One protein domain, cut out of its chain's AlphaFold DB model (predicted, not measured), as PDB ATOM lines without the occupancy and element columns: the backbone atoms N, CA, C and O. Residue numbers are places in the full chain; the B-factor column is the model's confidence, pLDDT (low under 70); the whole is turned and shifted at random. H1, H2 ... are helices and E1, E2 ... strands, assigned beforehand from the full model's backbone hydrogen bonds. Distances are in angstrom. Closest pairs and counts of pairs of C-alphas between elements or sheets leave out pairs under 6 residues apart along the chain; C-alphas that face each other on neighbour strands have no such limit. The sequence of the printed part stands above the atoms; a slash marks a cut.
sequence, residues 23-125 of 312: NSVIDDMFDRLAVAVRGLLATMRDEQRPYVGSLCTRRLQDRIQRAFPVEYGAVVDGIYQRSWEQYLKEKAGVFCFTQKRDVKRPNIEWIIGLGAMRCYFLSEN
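What this domain is: This is residues 23 to 125 of the 312 residues of an uncharacterized protein of Trypanosoma cruzi (UniProt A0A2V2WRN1). One long helix, H1, runs along much of an elongated body, with the shorter helices H2, H3 and H4 packed crosswise on one side of it. Next to H2 and H4 lies a small ribbon of two strands, E1 and E2, whose connecting loop reaches away from these helices to the far end of the body and holds the short helix H5. The printed part has 103 residues, with five named helices and two named strands in the order H1 H2 H3 H4 E1 H5 E2; the sheet, E1 - E2, is antiparallel, and the class is mostly helix. The whole is compact, with a radius of gyration of the C-alphas of 14.5 A, and spans 48 by 26 by 24 A.

Where its parts are: H1, residues 23 to 47, begins at C-alpha 23 (19.150, 48.930, -11.620) and is 36.2 A long from first to last C-alpha. H2, residues 57 to 67, is 15.4 A long and begins at C-alpha 57 (43.130, 34.049, -10.625). H3 is residues 69 to 79, 14.3 A, and H4 is residues 84 to 92, 10.3 A. E1, residues 94 to 98, measures 13.6 A, and H5, residues 106 to 110, 8.3 A. E2, residues 117 to 121, measures 14.0 A and ends at C-alpha 121 (46.347, 45.243, -12.865).

How they stand to each other: H1 is the hub and touches three helices. Its residues 26 to 33 alone touch H3 at a steep tilt of 67 degrees, opposite ways, the closest C-alphas being those of Met 29 and Glu 71, 5.5 A apart. Its residues 30 to 38 alone touch H4, about perpendicular at 79 degrees; the closest C-alphas, of Ala 34 and Ala 92, are 4.7 A apart. Its residues 36 to 41 alone touch H2 at a steep tilt of 57 degrees, opposite ways, with the C-alphas of Val 37 and Ile 64 closest at 6.8 A. H2 and H3 touch only at the corner, and only just, with 3 pairs of C-alphas within 8 A, the closest being Gln 65 and Tyr 72 at 5.8 A. E1 and E2 are antiparallel at 151 degrees, with N 97 and O 118 at 2.8 A and N 95 and O 120 at 2.9 A, within hydrogen-bond range. Residues 55 to 56 pair antiparallel with residues 118 to 119 of E2. H1 and E2 are near each other, with 9 pairs of C-alphas within 10 A. H5 is apart from H1, H2, H3 and H4. In H1, H2 and H4 every O i to N i+4 pair is within hydrogen-bond range; in H3 5 of 7 are, and in H5 0 of 1, beside 1 of 2 O i to N i+3 pairs.

The domain as a whole: The two C-alphas farthest apart, of Ser 24 and Val 103, are 48.8 A apart. The printed part has no cut and no long link, and residues 46 to 51 stand free. The mean pLDDT of the printed part is 91.2, and residue 23 is under 70.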
ATOM      1  N   ASN A  23      17.849  48.612 -11.020       62.06
ATOM      2  CA  ASN A  23      19.150  48.930 -11.620       62.06
ATOM      3  C   ASN A  23      20.122  49.514 -10.586       62.06
ATOM      4  O   ASN A  23      21.276  49.117 -10.566       62.06
ATOM      5  N   SER A  24      19.642  50.353  -9.658       77.38
ATOM      6  CA  SER A  24      20.504  50.957  -8.629       77.38
ATOM      7  C   SER A  24      21.109  49.936  -7.658       77.38
ATOM      8  O   SER A  24      22.260  50.078  -7.256       77.38
ATOM      9  N   VAL A  25      20.361  48.882  -7.310       83.69
ATOM     10  CA  VAL A  25      20.837  47.818  -6.409       83.69
ATOM     11  C   VAL A  25      21.855  46.927  -7.114       83.69
ATOM     12  O   VAL A  25      22.864  46.553  -6.522       83.69
ATOM     13  N   ILE A  26      21.606  46.595  -8.381       82.38
ATOM     14  CA  ILE A  26      22.534  45.795  -9.180       82.38
ATOM     15  C   ILE A  26      23.824  46.585  -9.437       82.38
ATOM     16  O   ILE A  26      24.905  46.035  -9.238       82.38
ATOM     17  N   ASP A  27      23.731  47.867  -9.797       86.00
ATOM     18  CA  ASP A  27      24.887  48.749 -10.000       86.00
ATOM     19  C   ASP A  27      25.728  48.896  -8.714       86.00
ATOM     20  O   ASP A  27      26.954  48.797  -8.763       86.00
ATOM     21  N   ASP A  28      25.093  49.009  -7.542       90.62
ATOM     22  CA  ASP A  28      25.795  48.991  -6.248       90.62
ATOM     23  C   ASP A  28      26.506  47.646  -5.995       90.62
ATOM     24  O   ASP A  28      27.658  47.617  -5.557       90.62
ATOM     25  N   MET A  29      25.885  46.507  -6.337       92.00
ATOM     26  CA  MET A  29      26.546  45.194  -6.251       92.00
ATOM     27  C   MET A  29      27.760  45.088  -7.187       92.00
ATOM     28  O   MET A  29      28.782  44.513  -6.800       92.00
ATOM     29  N   PHE A  30      27.679  45.657  -8.394       91.94
ATOM     30  CA  PHE A  30      28.808  45.739  -9.323       91.94
ATOM     31  C   PHE A  30      29.979  46.513  -8.724       91.94
ATOM     32  O   PHE A  30      31.108  46.006  -8.712       91.94
ATOM     33  N   ASP A  31      29.714  47.722  -8.231       91.94
ATOM     34  CA  ASP A  31      30.739  48.617  -7.704       91.94
ATOM     35  C   ASP A  31      31.392  48.034  -6.452       91.94
ATOM     36  O   ASP A  31      32.625  47.984  -6.362       91.94
ATOM     37  N   ARG A  32      30.591  47.494  -5.524       94.19
ATOM     38  CA  ARG A  32      31.096  46.810  -4.325       94.19
ATOM     39  C   ARG A  32      32.008  45.647  -4.679       94.19
ATOM     40  O   ARG A  32      33.119  45.564  -4.149       94.19
ATOM     41  N   LEU A  33      31.582  44.778  -5.597       95.94
ATOM     42  CA  LEU A  33      32.385  43.629  -6.003       95.94
ATOM     43  C   LEU A  33      33.672  44.081  -6.707       95.94
ATOM     44  O   LEU A  33      34.749  43.568  -6.407       95.94
ATOM     45  N   ALA A  34      33.605  45.090  -7.580       94.94
ATOM     46  CA  ALA A  34      34.774  45.603  -8.292       94.94
ATOM     47  C   ALA A  34      35.793  46.263  -7.345       94.94
ATOM     48  O   ALA A  34      37.006  46.122  -7.533       94.94
ATOM     49  N   VAL A  35      35.330  46.988  -6.323       95.50
ATOM     50  CA  VAL A  35      36.187  47.539  -5.262       95.50
ATOM     51  C   VAL A  35      36.808  46.414  -4.435       95.50
ATOM     52  O   VAL A  35      38.022  46.422  -4.221       95.50
ATOM     53  N   ALA A  36      36.021  45.411  -4.040       95.94
ATOM     54  CA  ALA A  36      36.501  44.264  -3.273       95.94
ATOM     55  C   ALA A  36      37.580  43.468  -4.020       95.94
ATOM     56  O   ALA A  36      38.621  43.142  -3.447       95.94
ATOM     57  N   VAL A  37      37.377  43.201  -5.314       96.56
ATOM     58  CA  VAL A  37      38.354  42.507  -6.162       96.56
ATOM     59  C   VAL A  37      39.662  43.278  -6.248       96.56
ATOM     60  O   VAL A  37      40.723  42.698  -6.016       96.56
ATOM     61  N   ARG A  38      39.604  44.582  -6.544       95.12
ATOM     62  CA  ARG A  38      40.806  45.423  -6.648       95.12
ATOM     63  C   ARG A  38      41.543  45.523  -5.315       95.12
ATOM     64  O   ARG A  38      42.761  45.361  -5.289       95.12
ATOM     65  N   GLY A  39      40.819  45.724  -4.214       95.31
ATOM     66  CA  GLY A  39      41.397  45.792  -2.871       95.31
ATOM     67  C   GLY A  39      42.061  44.480  -2.447       95.31
ATOM     68  O   GLY A  39      43.181  44.479  -1.928       95.31
ATOM     69  N   LEU A  40      41.418  43.343  -2.726       95.31
ATOM     70  CA  LEU A  40      41.990  42.038  -2.416       95.31
ATOM     71  C   LEU A  40      43.204  41.719  -3.294       95.31
ATOM     72  O   LEU A  40      44.199  41.202  -2.783       95.31
ATOM     73  N   LEU A  41      43.149  42.041  -4.590       93.62
ATOM     74  CA  LEU A  41      44.290  41.874  -5.485       93.62
ATOM     75  C   LEU A  41      45.475  42.719  -5.001       93.62
ATOM     76  O   LEU A  41      46.572  42.184  -4.882       93.62
ATOM     77  N   ALA A  42      45.253  43.985  -4.632       93.44
ATOM     78  CA  ALA A  42      46.290  44.859  -4.080       93.44
ATOM     79  C   ALA A  42      46.914  44.277  -2.802       93.44
ATOM     80  O   ALA A  42      48.134  44.184  -2.698       93.44
ATOM     81  N   THR A  43      46.086  43.777  -1.881       93.31
ATOM     82  CA  THR A  43      46.563  43.120  -0.651       93.31
ATOM     83  C   THR A  43      47.437  41.904  -0.970       93.31
ATOM     84  O   THR A  43      48.523  41.739  -0.419       93.31
ATOM     85  N   MET A  44      46.999  41.056  -1.905       90.38
ATOM     86  CA  MET A  44      47.767  39.886  -2.337       90.38
ATOM     87  C   MET A  44      49.077  40.266  -3.043       90.38
ATOM     88  O   MET A  44      50.057  39.537  -2.916       90.38
ATOM     89  N   ARG A  45      49.115  41.389  -3.772       89.00
ATOM     90  CA  ARG A  45      50.338  41.924  -4.398       89.00
ATOM     91  C   ARG A  45      51.317  42.421  -3.338       89.00
ATOM     92  O   ARG A  45      52.512  42.153  -3.437       89.00
ATOM     93  N   ASP A  46      50.822  43.084  -2.295       89.62
ATOM     94  CA  ASP A  46      51.652  43.543  -1.182       89.62
ATOM     95  C   ASP A  46      52.272  42.377  -0.398       89.62
ATOM     96  O   ASP A  46      53.448  42.445  -0.034       89.62
ATOM     97  N   GLU A  47      51.546  41.264  -0.237       86.12
ATOM     98  CA  GLU A  47      52.092  40.011   0.316       86.12
ATOM     99  C   GLU A  47      53.265  39.453  -0.522       86.12
ATOM    100  O   GLU A  47      54.129  38.761   0.022       86.12
ATOM    101  N   GLN A  48      53.325  39.744  -1.831       84.12
ATOM    102  CA  GLN A  48      54.387  39.278  -2.733       84.12
ATOM    103  C   GLN A  48      55.656  40.141  -2.718       84.12
ATOM    104  O   GLN A  48      56.657  39.747  -3.324       84.12
ATOM    105  N   ARG A  49      55.671  41.287  -2.020       87.12
ATOM    106  CA  ARG A  49      56.855  42.160  -1.985       87.12
ATOM    107  C   ARG A  49      58.110  41.401  -1.507       87.12
ATOM    108  O   ARG A  49      58.031  40.612  -0.564       87.12
ATOM    109  N   PRO A  50      59.283  41.652  -2.123       89.31
ATOM    110  CA  PRO A  50      59.547  42.671  -3.150       89.31
ATOM    111  C   PRO A  50      59.196  42.248  -4.590       89.31
ATOM    112  O   PRO A  50      59.319  43.066  -5.495       89.31
ATOM    113  N   TYR A  51      58.759  41.008  -4.817       89.81
ATOM    114  CA  TYR A  51      58.547  40.441  -6.150       89.81
ATOM    115  C   TYR A  51      57.097  40.597  -6.586       89.81
ATOM    116  O   TYR A  51      56.279  39.689  -6.442       89.81
ATOM    117  N   VAL A  52      56.766  41.766  -7.120       90.69
ATOM    118  CA  VAL A  52      55.390  42.097  -7.493       90.69
ATOM    119  C   VAL A  52      55.073  41.474  -8.866       90.69
ATOM    120  O   VAL A  52      54.926  42.159  -9.881       90.69
ATOM    121  N   GLY A  53      54.970  40.140  -8.900       92.62
ATOM    122  CA  GLY A  53      54.644  39.298 -10.063       92.62
ATOM    123  C   GLY A  53      53.170  38.865 -10.124       92.62
ATOM    124  O   GLY A  53      52.386  39.145  -9.218       92.62
ATOM    125  N   SER A  54      52.744  38.216 -11.202       93.38
ATOM    126  CA  SER A  54      51.331  37.898 -11.429       93.38
ATOM    127  C   SER A  54      50.709  37.075 -10.288       93.38
ATOM    128  O   SER A  54      51.406  36.413  -9.516       93.38
ATOM    129  N   LEU A  55      49.375  37.053 -10.184       91.50
ATOM    130  CA  LEU A  55      48.642  36.327  -9.136       91.50
ATOM    131  C   LEU A  55      47.709  35.253  -9.690       91.50
ATOM    132  O   LEU A  55      47.143  35.391 -10.767       91.50
ATOM    133  N   CYS A  56      47.518  34.167  -8.938       90.38
ATOM    134  CA  CYS A  56      46.615  33.086  -9.333       90.38
ATOM    135  C   CYS A  56      45.161  33.572  -9.329       90.38
ATOM    136  O   CYS A  56      44.614  33.856  -8.260       90.38
ATOM    137  N   THR A  57      44.521  33.585 -10.502       92.62
ATOM    138  CA  THR A  57      43.130  34.049 -10.625       92.62
ATOM    139  C   THR A  57      42.164  33.197  -9.802       92.62
ATOM    140  O   THR A  57      41.251  33.723  -9.175       92.62
ATOM    141  N   ARG A  58      42.416  31.882  -9.695       90.75
ATOM    142  CA  ARG A  58      41.571  30.978  -8.910       90.75
ATOM    143  C   ARG A  58      41.607  31.308  -7.418       90.75
ATOM    144  O   ARG A  58      40.570  31.321  -6.769       90.75
ATOM    145  N   ARG A  59      42.785  31.650  -6.885       89.50
ATOM    146  CA  ARG A  59      42.935  32.062  -5.480       89.50
ATOM    147  C   ARG A  59      42.203  33.375  -5.195       89.50
ATOM    148  O   ARG A  59      41.677  33.536  -4.096       89.50
ATOM    149  N   LEU A  60      42.182  34.297  -6.159       93.75
ATOM    150  CA  LEU A  60      41.400  35.529  -6.068       93.75
ATOM    151  C   LEU A  60      39.898  35.213  -6.078       93.75
ATOM    152  O   LEU A  60      39.190  35.624  -5.164       93.75
ATOM    153  N   GLN A  61      39.445  34.406  -7.044       95.50
ATOM    154  CA  GLN A  61      38.057  33.959  -7.173       95.50
ATOM    155  C   GLN A  61      37.547  33.290  -5.889       95.50
ATOM    156  O   GLN A  61      36.539  33.722  -5.342       95.50
ATOM    157  N   ASP A  62      38.270  32.296  -5.360       94.62
ATOM    158  CA  ASP A  62      37.859  31.546  -4.164       94.62
ATOM    159  C   ASP A  62      37.704  32.459  -2.932       94.62
ATOM    160  O   ASP A  62      36.816  32.263  -2.101       94.62
ATOM    161  N   ARG A  63      38.574  33.469  -2.788       94.81
ATOM    162  CA  ARG A  63      38.507  34.436  -1.680       94.81
ATOM    163  C   ARG A  63      37.335  35.405  -1.847       94.81
ATOM    164  O   ARG A  63      36.657  35.683  -0.863       94.81
ATOM    165  N   ILE A  64      37.084  35.880  -3.067       96.56
ATOM    166  CA  ILE A  64      35.961  36.778  -3.368       96.56
ATOM    167  C   ILE A  64      34.634  36.055  -3.192       96.56
ATOM    168  O   ILE A  64      33.773  36.557  -2.485       96.56
ATOM    169  N   GLN A  65      34.500  34.848  -3.734       96.00
ATOM    170  CA  GLN A  65      33.290  34.043  -3.590       96.00
ATOM    171  C   GLN A  65      32.974  33.743  -2.117       96.00
ATOM    172  O   GLN A  65      31.811  33.694  -1.733       96.00
ATOM    173  N   ARG A  66      33.998  33.572  -1.268       96.25
ATOM    174  CA  ARG A  66      33.811  33.380   0.177       96.25
ATOM    175  C   ARG A  66      33.400  34.662   0.904       96.25
ATOM    176  O   ARG A  66      32.595  34.585   1.824       96.25
ATOM    177  N   ALA A  67      34.000  35.798   0.558       96.19
ATOM    178  CA  ALA A  67      33.792  37.060   1.269       96.19
ATOM    179  C   ALA A  67      32.547  37.831   0.795       96.19
ATOM    180  O   ALA A  67      31.908  38.494   1.602       96.19
ATOM    181  N   PHE A  68      32.198  37.708  -0.487       96.06
ATOM    182  CA  PHE A  68      31.095  38.402  -1.158       96.06
ATOM    183  C   PHE A  68      30.226  37.406  -1.947       96.06
ATOM    184  O   PHE A  68      30.120  37.505  -3.171       96.06
ATOM    185  N   PRO A  69      29.646  36.379  -1.291       96.31
ATOM    186  CA  PRO A  69      28.933  35.309  -1.988       96.31
ATOM    187  C   PRO A  69      27.679  35.801  -2.722       96.31
ATOM    188  O   PRO A  69      27.352  35.273  -3.783       96.31
ATOM    189  N   VAL A  70      26.988  36.808  -2.176       95.38
ATOM    190  CA  VAL A  70      25.746  37.350  -2.749       95.38
ATOM    191  C   VAL A  70      26.050  38.148  -4.011       95.38
ATOM    192  O   VAL A  70      25.486  37.868  -5.067       95.38
ATOM    193  N   GLU A  71      26.983  39.095  -3.925       96.38
ATOM    194  CA  GLU A  71      27.403  39.923  -5.052       96.38
ATOM    195  C   GLU A  71      28.042  39.067  -6.145       96.38
ATOM    196  O   GLU A  71      27.741  39.240  -7.324       96.38
ATOM    197  N   TYR A  72      28.877  38.095  -5.763       96.44
ATOM    198  CA  TYR A  72      29.466  37.152  -6.707       96.44
ATOM    199  C   TYR A  72      28.386  36.340  -7.440       96.44
ATOM    200  O   TYR A  72      28.424  36.244  -8.666       96.44
ATOM    201  N   GLY A  73      27.404  35.791  -6.718       95.50
ATOM    202  CA  GLY A  73      26.320  35.013  -7.316       95.50
ATOM    203  C   GLY A  73      25.442  35.841  -8.259       95.50
ATOM    204  O   GLY A  73      25.119  35.400  -9.362       95.50
ATOM    205  N   ALA A  74      25.091  37.067  -7.869       94.06
ATOM    206  CA  ALA A  74      24.277  37.951  -8.699       94.06
ATOM    207  C   ALA A  74      25.032  38.425  -9.952       94.06
ATOM    208  O   ALA A  74      24.521  38.330 -11.070       94.06
ATOM    209  N   VAL A  75      26.264  38.908  -9.778       94.88
ATOM    210  CA  VAL A  75      27.030  39.548 -10.853       94.88
ATOM    211  C   VAL A  75      27.757  38.514 -11.704       94.88
ATOM    212  O   VAL A  75      27.549  38.453 -12.913       94.88
ATOM    213  N   VAL A  76      28.616  37.692 -11.102       94.88
ATOM    214  CA  VAL A  76      29.483  36.779 -11.861       94.88
ATOM    215  C   VAL A  76      28.687  35.584 -12.369       94.88
ATOM    216  O   VAL A  76      28.734  35.282 -13.561       94.88
ATOM    217  N   ASP A  77      27.941  34.911 -11.494       95.50
ATOM    218  CA  ASP A  77      27.202  33.711 -11.896       95.50
ATOM    219  C   ASP A  77      25.942  34.051 -12.705       95.50
ATOM    220  O   ASP A  77      25.636  33.341 -13.664       95.50
ATOM    221  N   GLY A  78      25.246  35.138 -12.355       92.88
ATOM    222  CA  GLY A  78      24.055  35.619 -13.054       92.88
ATOM    223  C   GLY A  78      24.373  36.365 -14.349       92.88
ATOM    224  O   GLY A  78      24.109  35.862 -15.440       92.88
ATOM    225  N   ILE A  79      24.940  37.570 -14.243       92.75
ATOM    226  CA  ILE A  79      25.105  38.481 -15.391       92.75
ATOM    227  C   ILE A  79      26.222  38.016 -16.328       92.75
ATOM    228  O   ILE A  79      26.032  37.964 -17.541       92.75
ATOM    229  N   TYR A  80      27.369  37.622 -15.772       93.56
ATOM    230  CA  TYR A  80      28.494  37.098 -16.552       93.56
ATOM    231  C   TYR A  80      28.407  35.594 -16.821       93.56
ATOM    232  O   TYR A  80      29.360  35.020 -17.341       93.56
ATOM    233  N   GLN A  81      27.295  34.930 -16.486       93.69
ATOM    234  CA  GLN A  81      27.071  33.507 -16.779       93.69
ATOM    235  C   GLN A  81      28.218  32.604 -16.291       93.69
ATOM    236  O   GLN A  81      28.653  31.682 -16.984       93.69
ATOM    237  N   ARG A  82      28.724  32.876 -15.082       92.12
ATOM    238  CA  ARG A  82      29.866  32.195 -14.437       92.12
ATOM    239  C   ARG A  82      31.226  32.487 -15.089       92.12
ATOM    240  O   ARG A  82      32.221  31.831 -14.770       92.12
ATOM    241  N   SER A  83      31.304  33.487 -15.971       93.38
ATOM    242  CA  SER A  83      32.539  33.924 -16.628       93.38
ATOM    243  C   SER A  83      33.330  34.901 -15.756       93.38
ATOM    244  O   SER A  83      33.224  36.125 -15.860       93.38
ATOM    245  N   TRP A  84      34.175  34.344 -14.888       94.38
ATOM    246  CA  TRP A  84      35.060  35.120 -14.014       94.38
ATOM    247  C   TRP A  84      36.046  36.010 -14.788       94.38
ATOM    248  O   TRP A  84      36.268  37.163 -14.426       94.38
ATOM    249  N   GLU A  85      36.626  35.496 -15.872       91.75
ATOM    250  CA  GLU A  85      37.612  36.228 -16.676       91.75
ATOM    251  C   GLU A  85      37.001  37.455 -17.359       91.75
ATOM    252  O   GLU A  85      37.595  38.536 -17.343       91.75
ATOM    253  N   GLN A  86      35.799  37.298 -17.916       91.50
ATOM    254  CA  GLN A  86      35.104  38.391 -18.582       91.50
ATOM    255  C   GLN A  86      34.738  39.499 -17.588       91.50
ATOM    256  O   GLN A  86      35.013  40.669 -17.853       91.50
ATOM    257  N   TYR A  87      34.223  39.130 -16.409       94.81
ATOM    258  CA  TYR A  87      33.952  40.080 -15.329       94.81
ATOM    259  C   TYR A  87      35.206  40.868 -14.914       94.81
ATOM    260  O   TYR A  87      35.175  42.101 -14.815       94.81
ATOM    261  N   LEU A  88      36.333  40.174 -14.707       94.06
ATOM    262  CA  LEU A  88      37.590  40.804 -14.300       94.06
ATOM    263  C   LEU A  88      38.056  41.872 -15.295       94.06
ATOM    264  O   LEU A  88      38.445  42.973 -14.890       94.06
ATOM    265  N   LYS A  89      37.980  41.549 -16.589       87.38
ATOM    266  CA  LYS A  89      38.430  42.424 -17.670       87.38
ATOM    267  C   LYS A  89      37.517  43.634 -17.855       87.38
ATOM    268  O   LYS A  89      38.016  44.742 -18.022       87.38
ATOM    269  N   GLU A  90      36.202  43.431 -17.843       90.44
ATOM    270  CA  GLU A  90      35.235  44.481 -18.184       90.44
ATOM    271  C   GLU A  90      34.901  45.415 -17.015       90.44
ATOM    272  O   GLU A  90      34.592  46.584 -17.247       90.44
ATOM    273  N   LYS A  91      34.949  44.927 -15.766       90.06
ATOM    274  CA  LYS A  91      34.486  45.695 -14.594       90.06
ATOM    275  C   LYS A  91      35.538  45.898 -13.516       90.06
ATOM    276  O   LYS A  91      35.606  46.980 -12.941       90.06
ATOM    277  N   ALA A  92      36.373  44.898 -13.237       88.44
ATOM    278  CA  ALA A  92      37.347  45.000 -12.146       88.44
ATOM    279  C   ALA A  92      38.669  45.684 -12.551       88.44
ATOM    280  O   ALA A  92      39.482  45.987 -11.678       88.44
ATOM    281  N   GLY A  93      38.907  45.928 -13.846       89.19
ATOM    282  CA  GLY A  93      40.165  46.509 -14.338       89.19
ATOM    283  C   GLY A  93      41.370  45.577 -14.162       89.19
ATOM    284  O   GLY A  93      42.501  46.034 -13.976       89.19
ATOM    285  N   VAL A  94      41.122  44.266 -14.182       93.38
ATOM    286  CA  VAL A  94      42.124  43.216 -13.979       93.38
ATOM    287  C   VAL A  94      42.305  42.455 -15.285       93.38
ATOM    288  O   VAL A  94      41.337  41.975 -15.871       93.38
ATOM    289  N   PHE A  95      43.551  42.323 -15.735       92.69
ATOM    290  CA  PHE A  95      43.871  41.555 -16.931       92.69
ATOM    291  C   PHE A  95      44.316  40.145 -16.548       92.69
ATOM    292  O   PHE A  95      45.031  39.965 -15.560       92.69
ATOM    293  N   CYS A  96      43.903  39.150 -17.332       92.69
ATOM    294  CA  CYS A  96      44.272  37.754 -17.133       92.69
ATOM    295  C   CYS A  96      45.054  37.215 -18.332       92.69
ATOM    296  O   CYS A  96      44.800  37.585 -19.475       92.69
ATOM    297  N   PHE A  97      45.987  36.306 -18.067       92.12
ATOM    298  CA  PHE A  97      46.681  35.531 -19.085       92.12
ATOM    299  C   PHE A  97      46.890  34.094 -18.609       92.12
ATOM    300  O   PHE A  97      47.039  33.818 -17.418       92.12
ATOM    301  N   THR A  98      46.943  33.161 -19.552       91.25
ATOM    302  CA  THR A  98      47.268  31.763 -19.260       91.25
ATOM    303  C   THR A  98      48.776  31.565 -19.312       91.25
ATOM    304  O   THR A  98      49.395  31.848 -20.340       91.25
ATOM    305  N   GLN A  99      49.371  31.034 -18.239       88.81
ATOM    306  CA  GLN A  99      50.797  30.724 -18.219       88.81
ATOM    307  C   GLN A  99      51.114  29.637 -19.248       88.81
ATOM    308  O   GLN A  99      50.697  28.483 -19.118       88.81
ATOM    309  N   LYS A 100      51.900  30.007 -20.256       87.25
ATOM    310  CA  LYS A 100      52.484  29.081 -21.229       87.25
ATOM    311  C   LYS A 100      53.941  28.806 -20.873       87.25
ATOM    312  O   LYS A 100      54.513  29.446 -19.993       87.25
ATOM    313  N   ARG A 101      54.543  27.841 -21.564       85.62
ATOM    314  CA  ARG A 101      55.980  27.597 -21.454       85.62
ATOM    315  C   ARG A 101      56.732  28.787 -22.047       85.62
ATOM    316  O   ARG A 101      56.525  29.102 -23.217       85.62
ATOM    317  N   ASP A 102      57.588  29.416 -21.250       85.06
ATOM    318  CA  ASP A 102      58.441  30.521 -21.684       85.06
ATOM    319  C   ASP A 102      59.907  30.072 -21.652       85.06
ATOM    320  O   ASP A 102      60.488  29.837 -20.596       85.06
ATOM    321  N   VAL A 103      60.509  29.933 -22.836       85.81
ATOM    322  CA  VAL A 103      61.914  29.517 -22.978       85.81
ATOM    323  C   VAL A 103      62.869  30.604 -22.475       85.81
ATOM    324  O   VAL A 103      63.971  30.287 -22.033       85.81
ATOM    325  N   LYS A 104      62.457  31.878 -22.515       89.56
ATOM    326  CA  LYS A 104      63.263  33.005 -22.028       89.56
ATOM    327  C   LYS A 104      63.204  33.140 -20.508       89.56
ATOM    328  O   LYS A 104      64.158  33.637 -19.919       89.56
ATOM    329  N   ARG A 105      62.109  32.690 -19.888       89.50
ATOM    330  CA  ARG A 105      61.853  32.773 -18.441       89.50
ATOM    331  C   ARG A 105      61.540  31.388 -17.854       89.50
ATOM    332  O   ARG A 105      60.403  31.105 -17.466       89.50
ATOM    333  N   PRO A 106      62.530  30.477 -17.836       89.38
ATOM    334  CA  PRO A 106      62.310  29.091 -17.436       89.38
ATOM    335  C   PRO A 106      62.053  28.929 -15.933       89.38
ATOM    336  O   PRO A 106      61.567  27.879 -15.510       89.38
ATOM    337  N   ASN A 107      62.400  29.915 -15.095       92.19
ATOM    338  CA  ASN A 107      62.261  29.771 -13.651       92.19
ATOM    339  C   ASN A 107      60.834  30.036 -13.154       92.19
ATOM    340  O   ASN A 107      60.489  29.582 -12.064       92.19
ATOM    341  N   ILE A 108      59.974  30.653 -13.964       90.50
ATOM    342  CA  ILE A 108      58.539  30.801 -13.679       90.50
ATOM    343  C   ILE A 108      57.872  29.449 -13.354       90.50
ATOM    344  O   ILE A 108      57.014  29.365 -12.472       90.50
ATOM    345  N   GLU A 109      58.302  28.358 -13.995       89.12
ATOM    346  CA  GLU A 109      57.748  27.011 -13.781       89.12
ATOM    347  C   GLU A 109      58.008  26.443 -12.366       89.12
ATOM    348  O   GLU A 109      57.473  25.389 -12.002       89.12
ATOM    349  N   TRP A 110      58.826  27.123 -11.551       89.88
ATOM    350  CA  TRP A 110      59.026  26.791 -10.136       89.88
ATOM    351  C   TRP A 110      57.905  27.289  -9.221       89.88
ATOM    352  O   TRP A 110      57.761  26.815  -8.096       89.88
ATOM    353  N   ILE A 111      57.115  28.255  -9.687       89.44
ATOM    354  CA  ILE A 111      56.068  28.907  -8.890       89.44
ATOM    355  C   ILE A 111      54.694  28.853  -9.554       89.44
ATOM    356  O   ILE A 111      53.672  28.927  -8.865       89.44
ATOM    357  N   ILE A 112      54.653  28.703 -10.878       87.81
ATOM    358  CA  ILE A 112      53.430  28.708 -11.674       87.81
ATOM    359  C   ILE A 112      53.391  27.445 -12.537       87.81
ATOM    360  O   ILE A 112      54.290  27.175 -13.328       87.81
ATOM    361  N   GLY A 113      52.321  26.662 -12.392       83.44
ATOM    362  CA  GLY A 113      52.069  25.516 -13.266       83.44
ATOM    363  C   GLY A 113      51.639  25.961 -14.666       83.44
ATOM    364  O   GLY A 113      50.925  26.953 -14.819       83.44
ATOM    365  N   LEU A 114      52.037  25.205 -15.691       84.06
ATOM    366  CA  LEU A 114      51.576  25.432 -17.064       84.06
ATOM    367  C   LEU A 114      50.045  25.353 -17.142       84.06
ATOM    368  O   LEU A 114      49.431  24.482 -16.528       84.06
ATOM    369  N   GLY A 115      49.433  26.264 -17.895       85.25
ATOM    370  CA  GLY A 115      47.979  26.383 -18.009       85.25
ATOM    371  C   GLY A 115      47.314  27.123 -16.846       85.25
ATOM    372  O   GLY A 115      46.118  27.394 -16.910       85.25
ATOM    373  N   ALA A 116      48.056  27.493 -15.795       87.56
ATOM    374  CA  ALA A 116      47.497  28.301 -14.722       87.56
ATOM    375  C   ALA A 116      47.135  29.696 -15.241       87.56
ATOM    376  O   ALA A 116      47.967  30.390 -15.826       87.56
ATOM    377  N   MET A 117      45.906  30.126 -14.975       91.38
ATOM    378  CA  MET A 117      45.490  31.492 -15.261       91.38
ATOM    379  C   MET A 117      46.012  32.450 -14.188       91.38
ATOM    380  O   MET A 117      45.844  32.241 -12.976       91.38
ATOM    381  N   ARG A 118      46.671  33.502 -14.656       92.81
ATOM    382  CA  ARG A 118      47.336  34.525 -13.861       92.81
ATOM    383  C   ARG A 118      46.724  35.882 -14.151       92.81
ATOM    384  O   ARG A 118      46.238  36.106 -15.251       92.81
ATOM    385  N   CYS A 119      46.735  36.768 -13.167       94.12
ATOM    386  CA  CYS A 119      46.147  38.093 -13.272       94.12
ATOM    387  C   CYS A 119      47.062  39.182 -12.708       94.12
ATOM    388  O   CYS A 119      47.907  38.907 -11.849       94.12
ATOM    389  N   TYR A 120      46.899  40.396 -13.226       94.06
ATOM    390  CA  TYR A 120      47.619  41.611 -12.837       94.06
ATOM    391  C   TYR A 120      46.745  42.849 -13.125       94.06
ATOM    392  O   TYR A 120      45.700  42.735 -13.777       94.06
ATOM    393  N   PHE A 121      47.117  44.024 -12.613       92.62
ATOM    394  CA  PHE A 121      46.347  45.243 -12.865       92.62
ATOM    395  C   PHE A 121      46.588  45.761 -14.282       92.62
ATOM    396  O   PHE A 121      47.717  45.784 -14.765       92.62
ATOM    397  N   LEU A 122      45.539  46.268 -14.932       88.00
ATOM    398  CA  LEU A 122      45.650  46.825 -16.284       88.00
ATOM    399  C   LEU A 122      46.644  47.999 -16.383       88.00
ATOM    400  O   LEU A 122      47.235  48.218 -17.435       88.00
ATOM    401  N   SER A 123      46.838  48.748 -15.296       89.00
ATOM    402  CA  SER A 123      47.769  49.880 -15.230       89.00
ATOM    403  C   SER A 123      49.246  49.476 -15.152       89.00
ATOM    404  O   SER A 123      50.111  50.349 -15.152       89.00
ATOM    405  N   GLU A 124      49.557  48.184 -15.031       91.06
ATOM    406  CA  GLU A 124      50.922  47.693 -14.849       91.06
ATOM    407  C   GLU A 124      51.595  47.335 -16.179       91.06
ATOM    408  O   GLU A 124      50.964  46.876 -17.133       91.06
ATOM    409  N   ASN A 125      52.920  47.499 -16.227       93.19
ATOM    410  CA  ASN A 125      53.721  47.015 -17.344       93.19
ATOM    411  C   ASN A 125      53.853  45.485 -17.263       93.19
ATOM    412  O   ASN A 125      54.466  44.959 -16.333       93.19
TER     413      ASN A 125